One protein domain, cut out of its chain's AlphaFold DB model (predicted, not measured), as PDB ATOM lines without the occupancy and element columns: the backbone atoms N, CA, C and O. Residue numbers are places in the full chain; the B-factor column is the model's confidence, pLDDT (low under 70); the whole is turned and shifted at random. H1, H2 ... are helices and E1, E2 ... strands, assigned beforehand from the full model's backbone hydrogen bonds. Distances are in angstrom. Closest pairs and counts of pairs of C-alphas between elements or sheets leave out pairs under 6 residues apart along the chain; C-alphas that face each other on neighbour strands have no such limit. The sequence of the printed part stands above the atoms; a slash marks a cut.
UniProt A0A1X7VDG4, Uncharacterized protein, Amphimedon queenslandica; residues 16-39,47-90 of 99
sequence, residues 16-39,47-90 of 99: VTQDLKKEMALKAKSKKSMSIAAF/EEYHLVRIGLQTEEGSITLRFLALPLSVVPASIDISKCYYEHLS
ATOM      1  N   VAL A  16      15.714   4.060  14.536       91.44
ATOM      2  CA  VAL A  16      14.809   4.765  15.442       91.44
ATOM      3  C   VAL A  16      15.194   4.386  16.862       91.44
ATOM      4  O   VAL A  16      15.644   3.269  17.107       91.44
ATOM      5  N   THR A  17      15.023   5.286  17.816       88.94
ATOM      6  CA  THR A  17      15.289   4.959  19.217       88.94
ATOM      7  C   THR A  17      14.158   4.078  19.763       88.94
ATOM      8  O   THR A  17      13.004   4.170  19.330       88.94
ATOM      9  N   GLN A  18      14.462   3.179  20.701       88.31
ATOM     10  CA  GLN A  18      13.435   2.358  21.359       88.31
ATOM     11  C   GLN A  18      12.420   3.221  22.111       88.31
ATOM     12  O   GLN A  18      11.253   2.837  22.186       88.31
ATOM     13  N   ASP A  19      12.839   4.380  22.619       87.94
ATOM     14  CA  ASP A  19      11.954   5.316  23.307       87.94
ATOM     15  C   ASP A  19      10.991   5.972  22.324       87.94
ATOM     16  O   ASP A  19       9.784   5.830  22.500       87.94
ATOM     17  N   LEU A  20      11.476   6.500  21.196       88.38
ATOM     18  CA  LEU A  20      10.598   7.062  20.168       88.38
ATOM     19  C   LEU A  20       9.643   6.001  19.596       88.38
ATOM     20  O   LEU A  20       8.467   6.271  19.354       88.38
ATOM     21  N   LYS A  21      10.102   4.749  19.449       92.25
ATOM     22  CA  LYS A  21       9.225   3.619  19.104       92.25
ATOM     23  C   LYS A  21       8.100   3.425  20.127       92.25
ATOM     24  O   LYS A  21       6.978   3.133  19.712       92.25
ATOM     25  N   LYS A  22       8.384   3.509  21.432       91.38
ATOM     26  CA  LYS A  22       7.372   3.363  22.494       91.38
ATOM     27  C   LYS A  22       6.418   4.551  22.499       91.38
ATOM     28  O   LYS A  22       5.212   4.335  22.475       91.38
ATOM     29  N   GLU A  23       6.954   5.768  22.478       90.94
ATOM     30  CA  GLU A  23       6.179   7.007  22.527       90.94
ATOM     31  C   GLU A  23       5.222   7.125  21.334       90.94
ATOM     32  O   GLU A  23       4.052   7.453  21.506       90.94
ATOM     33  N   MET A  24       5.676   6.765  20.129       90.12
ATOM     34  CA  MET A  24       4.843   6.761  18.920       90.12
ATOM     35  C   MET A  24       4.051   5.455  18.721       90.12
ATOM     36  O   MET A  24       3.434   5.262  17.673       90.12
ATOM     37  N   ALA A  25       4.096   4.528  19.684       92.88
ATOM     38  CA  ALA A  25       3.455   3.213  19.614       92.88
ATOM     39  C   ALA A  25       3.741   2.441  18.301       92.88
ATOM     40  O   ALA A  25       2.879   1.732  17.764       92.88
ATOM     41  N   LEU A  26       4.967   2.551  17.768       92.94
ATOM     42  CA  LEU A  26       5.350   1.907  16.513       92.94
ATOM     43  C   LEU A  26       5.385   0.386  16.685       92.94
ATOM     44  O   LEU A  26       6.194  -0.182  17.431       92.94
ATOM     45  N   LYS A  27       4.516  -0.300  15.942       94.31
ATOM     46  CA  LYS A  27       4.423  -1.762  15.975       94.31
ATOM     47  C   LYS A  27       5.637  -2.396  15.301       94.31
ATOM     48  O   LYS A  27       5.940  -2.108  14.141       94.31
ATOM     49  N   ALA A  28       6.278  -3.322  16.011       94.62
ATOM     50  CA  ALA A  28       7.279  -4.199  15.419       94.62
ATOM     51  C   ALA A  28       6.621  -5.048  14.323       94.62
ATOM     52  O   ALA A  28       5.602  -5.696  14.555       94.62
ATOM     53  N   LYS A  29       7.187  -5.013  13.116       94.56
ATOM     54  CA  LYS A  29       6.745  -5.845  11.989       94.56
ATOM     55  C   LYS A  29       7.468  -7.179  11.962       94.56
ATOM     56  O   LYS A  29       6.877  -8.187  11.599       94.56
ATOM     57  N   SER A  30       8.736  -7.167  12.337       94.31
ATOM     58  CA  SER A  30       9.560  -8.353  12.488       94.31
ATOM     59  C   SER A  30      10.705  -8.039  13.440       94.31
ATOM     60  O   SER A  30      10.837  -6.916  13.942       94.31
ATOM     61  N   LYS A  31      11.545  -9.039  13.663       93.50
ATOM     62  CA  LYS A  31      12.805  -8.895  14.367       93.50
ATOM     63  C   LYS A  31      13.965  -9.247  13.446       93.50
ATOM     64  O   LYS A  31      13.765  -9.939  12.445       93.50
ATOM     65  N   LYS A  32      15.146  -8.710  13.735       91.38
ATOM     66  CA  LYS A  32      16.368  -8.978  12.985       91.38
ATOM     67  C   LYS A  32      17.554  -9.065  13.937       91.38
ATOM     68  O   LYS A  32      17.845  -8.082  14.613       91.38
ATOM     69  N   SER A  33      18.242 -10.202  13.927       90.81
ATOM     70  CA  SER A  33      19.530 -10.362  14.602       90.81
ATOM     71  C   SER A  33      20.636  -9.694  13.799       90.81
ATOM     72  O   SER A  33      20.716  -9.874  12.577       90.81
ATOM     73  N   MET A  34      21.449  -8.880  14.464       87.38
ATOM     74  CA  MET A  34      22.676  -8.325  13.903       87.38
ATOM     75  C   MET A  34      23.593  -7.767  14.991       87.38
ATOM     76  O   MET A  34      23.146  -7.427  16.079       87.38
ATOM     77  N   SER A  35      24.876  -7.631  14.665       83.81
ATOM     78  CA  SER A  35      25.801  -6.780  15.415       83.81
ATOM     79  C   SER A  35      25.778  -5.373  14.817       83.81
ATOM     80  O   SER A  35      25.785  -5.221  13.591       83.81
ATOM     81  N   ILE A  36      25.695  -4.348  15.665       76.44
ATOM     82  CA  ILE A  36      25.756  -2.942  15.253       76.44
ATOM     83  C   ILE A  36      26.977  -2.323  15.919       76.44
ATOM     84  O   ILE A  36      26.986  -2.104  17.125       76.44
ATOM     85  N   ALA A  37      27.995  -2.033  15.112       71.19
ATOM     86  CA  ALA A  37      29.121  -1.215  15.524       71.19
ATOM     87  C   ALA A  37      28.715   0.262  15.412       71.19
ATOM     88  O   ALA A  37      28.430   0.758  14.321       71.19
ATOM     89  N   ALA A  38      28.657   0.951  16.548       65.19
ATOM     90  CA  ALA A  38      28.428   2.389  16.640       65.19
ATOM     91  C   ALA A  38      29.581   3.036  17.412       65.19
ATOM     92  O   ALA A  38      30.276   2.373  18.186       65.19
ATOM     93  N   PHE A  39      29.791   4.334  17.195       55.91
ATOM     94  CA  PHE A  39      30.873   5.073  17.837       55.91
ATOM     95  C   PHE A  39      30.754   4.985  19.368       55.91
ATOM     96  O   PHE A  39      29.699   5.281  19.925       55.91
ATOM     97  N   GLU A  47      22.684  -8.808  18.650       86.00
ATOM     98  CA  GLU A  47      21.439  -8.475  19.327       86.00
ATOM     99  C   GLU A  47      20.262  -8.550  18.357       86.00
ATOM    100  O   GLU A  47      20.405  -8.424  17.137       86.00
ATOM    101  N   GLU A  48      19.071  -8.770  18.910       90.06
ATOM    102  CA  GLU A  48      17.834  -8.847  18.146       90.06
ATOM    103  C   GLU A  48      17.089  -7.507  18.198       90.06
ATOM    104  O   GLU A  48      16.590  -7.083  19.242       90.06
ATOM    105  N   TYR A  49      16.953  -6.854  17.045       91.12
ATOM    106  CA  TYR A  49      16.324  -5.539  16.933       91.12
ATOM    107  C   TYR A  49      14.938  -5.622  16.295       91.12
ATOM    108  O   TYR A  49      14.707  -6.369  15.340       91.12
ATOM    109  N   HIS A  50      14.004  -4.801  16.781       94.50
ATOM    110  CA  HIS A  50      12.694  -4.658  16.145       94.50
ATOM    111  C   HIS A  50      12.819  -3.882  14.836       94.50
ATOM    112  O   HIS A  50      13.339  -2.767  14.820       94.50
ATOM    113  N   LEU A  51      12.257  -4.430  13.762       95.50
ATOM    114  CA  LEU A  51      12.077  -3.717  12.508       95.50
ATOM    115  C   LEU A  51      10.693  -3.064  12.493       95.50
ATOM    116  O   LEU A  51       9.669  -3.745  12.607       95.50
ATOM    117  N   VAL A  52      10.659  -1.745  12.342       95.69
ATOM    118  CA  VAL A  52       9.429  -0.947  12.264       95.69
ATOM    119  C   VAL A  52       9.321  -0.256  10.907       95.69
ATOM    120  O   VAL A  52      10.288  -0.181  10.145       95.69
ATOM    121  N   ARG A  53       8.118   0.220  10.580       94.75
ATOM    122  CA  ARG A  53       7.847   0.972   9.352       94.75
ATOM    123  C   ARG A  53       7.241   2.319   9.700       94.75
ATOM    124  O   ARG A  53       6.324   2.363  10.515       94.75
ATOM    125  N   ILE A  54       7.731   3.366   9.049       91.25
ATOM    126  CA  ILE A  54       7.193   4.723   9.147       91.25
ATOM    127  C   ILE A  54       6.835   5.169   7.731       91.25
ATOM    128  O   ILE A  54       7.609   4.950   6.799       91.25
ATOM    129  N   GLY A  55       5.643   5.735   7.564       91.25
ATOM    130  CA  GLY A  55       5.243   6.376   6.318       91.25
ATOM    131  C   GLY A  55       5.672   7.837   6.333       91.25
ATOM    132  O   GLY A  55       5.344   8.552   7.275       91.25
ATOM    133  N   LEU A  56       6.384   8.268   5.299       89.94
ATOM    134  CA  LEU A  56       6.656   9.667   5.002       89.94
ATOM    135  C   LEU A  56       5.695  10.099   3.893       89.94
ATOM    136  O   LEU A  56       5.606   9.424   2.869       89.94
ATOM    137  N   GLN A  57       4.949  11.178   4.110       92.19
ATOM    138  CA  GLN A  57       4.154  11.807   3.056       92.19
ATOM    139  C   GLN A  57       4.982  12.923   2.427       92.19
ATOM    140  O   GLN A  57       5.527  13.760   3.143       92.19
ATOM    141  N   THR A  58       5.080  12.912   1.105       90.44
ATOM    142  CA  THR A  58       5.703  13.948   0.284       90.44
ATOM    143  C   THR A  58       4.669  14.493  -0.698       90.44
ATOM    144  O   THR A  58       3.586  13.926  -0.855       90.44
ATOM    145  N   GLU A  59       5.000  15.584  -1.386       94.94
ATOM    146  CA  GLU A  59       4.146  16.140  -2.445       94.94
ATOM    147  C   GLU A  59       3.903  15.140  -3.590       94.94
ATOM    148  O   GLU A  59       2.854  15.164  -4.229       94.94
ATOM    149  N   GLU A  60       4.841  14.213  -3.807       94.56
ATOM    150  CA  GLU A  60       4.771  13.177  -4.844       94.56
ATOM    151  C   GLU A  60       4.078  11.884  -4.370       94.56
ATOM    152  O   GLU A  60       3.835  10.976  -5.167       94.56
ATOM    153  N   GLY A  61       3.740  11.782  -3.079       93.88
ATOM    154  CA  GLY A  61       3.002  10.660  -2.502       93.88
ATOM    155  C   GLY A  61       3.632  10.084  -1.234       93.88
ATOM    156  O   GLY A  61       4.361  10.750  -0.505       93.88
ATOM    157  N   SER A  62       3.324   8.820  -0.930       94.50
ATOM    158  CA  SER A  62       3.782   8.180   0.307       94.50
ATOM    159  C   SER A  62       4.976   7.260   0.088       94.50
ATOM    160  O   SER A  62       4.933   6.336  -0.724       94.50
ATOM    161  N   ILE A  63       6.014   7.451   0.899       93.19
ATOM    162  CA  ILE A  63       7.196   6.596   0.966       93.19
ATOM    163  C   ILE A  63       7.143   5.797   2.269       93.19
ATOM    164  O   ILE A  63       6.970   6.351   3.351       93.19
ATOM    165  N   THR A  64       7.328   4.477   2.198       92.69
ATOM    166  CA  THR A  64       7.473   3.645   3.402       92.69
ATOM    167  C   THR A  64       8.942   3.412   3.717       92.69
ATOM    168  O   THR A  64       9.647   2.704   2.998       92.69
ATOM    169  N   LEU A  65       9.376   3.936   4.855       92.19
ATOM    170  CA  LEU A  65      10.719   3.784   5.385       92.19
ATOM    171  C   LEU A  65      10.770   2.630   6.398       92.19
ATOM    172  O   LEU A  65       9.804   2.367   7.122       92.19
ATOM    173  N   ARG A  66      11.898   1.914   6.448       93.94
ATOM    174  CA  ARG A  66      12.132   0.794   7.377       93.94
ATOM    175  C   ARG A  66      13.234   1.156   8.352       93.94
ATOM    176  O   ARG A  66      14.342   1.443   7.920       93.94
ATOM    177  N   PHE A  67      12.943   1.042   9.641       93.69
ATOM    178  CA  PHE A  67      13.872   1.405  10.705       93.69
ATOM    179  C   PHE A  67      14.150   0.223  11.625       93.69
ATOM    180  O   PHE A  67      13.263  -0.598  11.878       93.69
ATOM    181  N   LEU A  68      15.371   0.161  12.145       93.00
ATOM    182  CA  LEU A  68      15.738  -0.701  13.264       93.00
ATOM    183  C   LEU A  68      15.624   0.086  14.569       93.00
ATOM    184  O   LEU A  68      16.146   1.195  14.665       93.00
ATOM    185  N   ALA A  69      14.938  -0.479  15.560       91.75
ATOM    186  CA  ALA A  69      14.780   0.153  16.862       91.75
ATOM    187  C   ALA A  69      15.985  -0.143  17.767       91.75
ATOM    188  O   ALA A  69      16.125  -1.266  18.257       91.75
ATOM    189  N   LEU A  70      16.822   0.865  18.005       85.94
ATOM    190  CA  LEU A  70      18.033   0.788  18.820       85.94
ATOM    191  C   LEU A  70      17.797   1.304  20.247       85.94
ATOM    192  O   LEU A  70      17.104   2.312  20.420       85.94
ATOM    193  N   PRO A  71      18.353   0.657  21.285       75.88
ATOM    194  CA  PRO A  71      18.412   1.261  22.611       75.88
ATOM    195  C   PRO A  71      19.266   2.540  22.567       75.88
ATOM    196  O   PRO A  71      20.292   2.586  21.892       75.88
ATOM    197  N   LEU A  72      18.858   3.578  23.305       63.75
ATOM    198  CA  LEU A  72      19.562   4.867  23.393       63.75
ATOM    199  C   LEU A  72      20.878   4.788  24.199       63.75
ATOM    200  O   LEU A  72      21.339   5.784  24.743       63.75
ATOM    201  N   SER A  73      21.480   3.603  24.326       54.56
ATOM    202  CA  SER A  73      22.746   3.415  25.043       54.56
ATOM    203  C   SER A  73      23.957   3.903  24.250       54.56
ATOM    204  O   SER A  73      25.059   3.927  24.787       54.56
ATOM    205  N   VAL A  74      23.767   4.329  22.998       50.31
ATOM    206  CA  VAL A  74      24.766   5.117  22.275       50.31
ATOM    207  C   VAL A  74      24.649   6.550  22.780       50.31
ATOM    208  O   VAL A  74      24.071   7.416  22.128       50.31
ATOM    209  N   VAL A  75      25.139   6.787  23.995       45.03
ATOM    210  CA  VAL A  75      25.476   8.143  24.418       45.03
ATOM    211  C   VAL A  75      26.505   8.608  23.389       45.03
ATOM    212  O   VAL A  75      27.561   7.974  23.308       45.03
ATOM    213  N   PRO A  76      26.231   9.627  22.552       50.28
ATOM    214  CA  PRO A  76      27.313  10.223  21.792       50.28
ATOM    215  C   PRO A  76      28.335  10.642  22.842       50.28
ATOM    216  O   PRO A  76      27.988  11.387  23.762       50.28
ATOM    217  N   ALA A  77      29.552  10.087  22.783       52.72
ATOM    218  CA  ALA A  77      30.647  10.595  23.597       52.72
ATOM    219  C   ALA A  77      30.581  12.114  23.469       52.72
ATOM    220  O   ALA A  77      30.489  12.602  22.336       52.72
ATOM    221  N   SER A  78      30.478  12.833  24.596       56.75
ATOM    222  CA  SER A  78      30.211  14.267  24.522       56.75
ATOM    223  C   SER A  78      31.213  14.882  23.550       56.75
ATOM    224  O   SER A  78      32.362  14.432  23.454       56.75
ATOM    225  N   ILE A  79      30.765  15.855  22.763       60.38
ATOM    226  CA  ILE A  79      31.626  16.533  21.792       60.38
ATOM    227  C   ILE A  79      32.938  16.976  22.470       60.38
ATOM    228  O   ILE A  79      34.013  16.836  21.887       60.38
ATOM    229  N   ASP A  80      32.858  17.380  23.740       61.50
ATOM    230  CA  ASP A  80      34.006  17.733  24.574       61.50
ATOM    231  C   ASP A  80      34.968  16.562  24.811       61.50
ATOM    232  O   ASP A  80      36.176  16.720  24.649       61.50
ATOM    233  N   ILE A  81      34.458  15.366  25.122       62.69
ATOM    234  CA  ILE A  81      35.282  14.153  25.252       62.69
ATOM    235  C   ILE A  81      35.943  13.817  23.910       62.69
ATOM    236  O   ILE A  81      37.119  13.462  23.867       62.69
ATOM    237  N   SER A  82      35.219  13.965  22.801       64.44
ATOM    238  CA  SER A  82      35.742  13.659  21.464       64.44
ATOM    239  C   SER A  82      36.882  14.606  21.060       64.44
ATOM    240  O   SER A  82      37.874  14.158  20.486       64.44
ATOM    241  N   LYS A  83      36.807  15.892  21.436       68.44
ATOM    242  CA  LYS A  83      37.901  16.865  21.255       68.44
ATOM    243  C   LYS A  83      39.162  16.500  22.052       68.44
ATOM    244  O   LYS A  83      40.260  16.777  21.580       68.44
ATOM    245  N   CYS A  84      39.027  15.840  23.207       66.31
ATOM    246  CA  CYS A  84      40.171  15.371  24.003       66.31
ATOM    247  C   CYS A  84      40.942  14.213  23.349       66.31
ATOM    248  O   CYS A  84      42.142  14.081  23.576       66.31
ATOM    249  N   TYR A  85      40.273  13.362  22.564       65.19
ATOM    250  CA  TYR A  85      40.904  12.200  21.923       65.19
ATOM    251  C   TYR A  85      41.334  12.457  20.475       65.19
ATOM    252  O   TYR A  85      42.200  11.751  19.958       65.19
ATOM    253  N   TYR A  86      40.752  13.463  19.820       70.00
ATOM    254  CA  TYR A  86      40.981  13.745  18.408       70.00
ATOM    255  C   TYR A  86      41.292  15.230  18.196       70.00
ATOM    256  O   TYR A  86      40.402  16.030  17.913       70.00
ATOM    257  N   GLU A  87      42.576  15.603  18.275       78.12
ATOM    258  CA  GLU A  87      43.029  17.001  18.135       78.12
ATOM    259  C   GLU A  87      42.553  17.673  16.839       78.12
ATOM    260  O   GLU A  87      42.240  18.862  16.834       78.12
ATOM    261  N   HIS A  88      42.434  16.922  15.741       78.69
ATOM    262  CA  HIS A  88      41.964  17.445  14.453       78.69
ATOM    263  C   HIS A  88      40.485  17.878  14.463       78.69
ATOM    264  O   HIS A  88      40.039  18.529  13.522       78.69
ATOM    265  N   LEU A  89      39.732  17.549  15.519       73.12
ATOM    266  CA  LEU A  89      38.347  17.975  15.720       73.12
ATOM    267  C   LEU A  89      38.211  19.286  16.515       73.12
ATOM    268  O   LEU A  89      37.102  19.786  16.694       73.12
ATOM    269  N   SER A  90      39.319  19.858  16.993       75.06
ATOM    270  CA  SER A  90      39.329  21.046  17.865       75.06
ATOM    271  C   SER A  90      38.718  22.304  17.235       75.06
ATOM    272  O   SER A  90      38.121  23.104  17.953       75.06
TER     273      SER A  90
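Overview. This is residues 16 to 39 and 47 to 90 of the 99 residues of an uncharacterized protein of Amphimedon queenslandica (UniProt A0A1X7VDG4). A strongly twisted sheet of three strands has a long hairpin, E2 and E3, whose tip sticks out at residues 57 to 62, and a short helix, H1, over one face at E3. After E3 the chain runs away from the sheet to a second short helix, H2, off the sheet. The printed part has 68 residues with named elements in the order H1, E1, E2, E3, H2; the sheet order is E1, E2, E3, all antiparallel, and the class is mixed, helices and strands. The whole is only just loose, close to extended, with a radius of gyration of the C-alphas of 16.3 A and spans of 45 by 34 by 21 A.

Along the chain. H1 is residues 18 to 23, 8.7 A long, from C-alpha 18 at (13.435, 2.358, 21.359). E1 is residues 30 to 35, 16.6 A; E2 is residues 47 to 58, 33.4 A; E3 is residues 61 to 70, 27.9 A. H2 is residues 79 to 85, 10.2 A, ending at C-alpha 85 at (40.904, 12.200, 21.923).

Arrangement. E1 and E2 are antiparallel at 119 degrees, with N 32 and O 49 2.9 A apart, within hydrogen-bond range. E2 and E3 form a hairpin at 157 degrees, with N 56 and O 63 2.8 A apart, within that range. E1 and E3 are only just apart, closest 8.3 A. Residues 16 to 17 pair, parallel, with residues 69 to 70 of E3. H1 is on the sheet, over E3, and stands up from it at 54 degrees with a height over the sheet of 9.7 A; their closest C-alphas, of Gln 18 and Ala 69, are 5.2 A apart. H2 is not on the sheet. In H1 and H2 every O i to N i+4 pair is within hydrogen-bond range.

Size, cuts and confidence. The C-alphas of Gly 61 and Cys 84 are farthest apart, 45.9 A. Residues 40 to 46 are not printed; C-alphas 39 and 47 are 16.6 A apart across the cut. Of the links printed whole, none is long. Mean pLDDT of the printed part is 82.0; residues 38 to 39 and 72 to 85 are under 70.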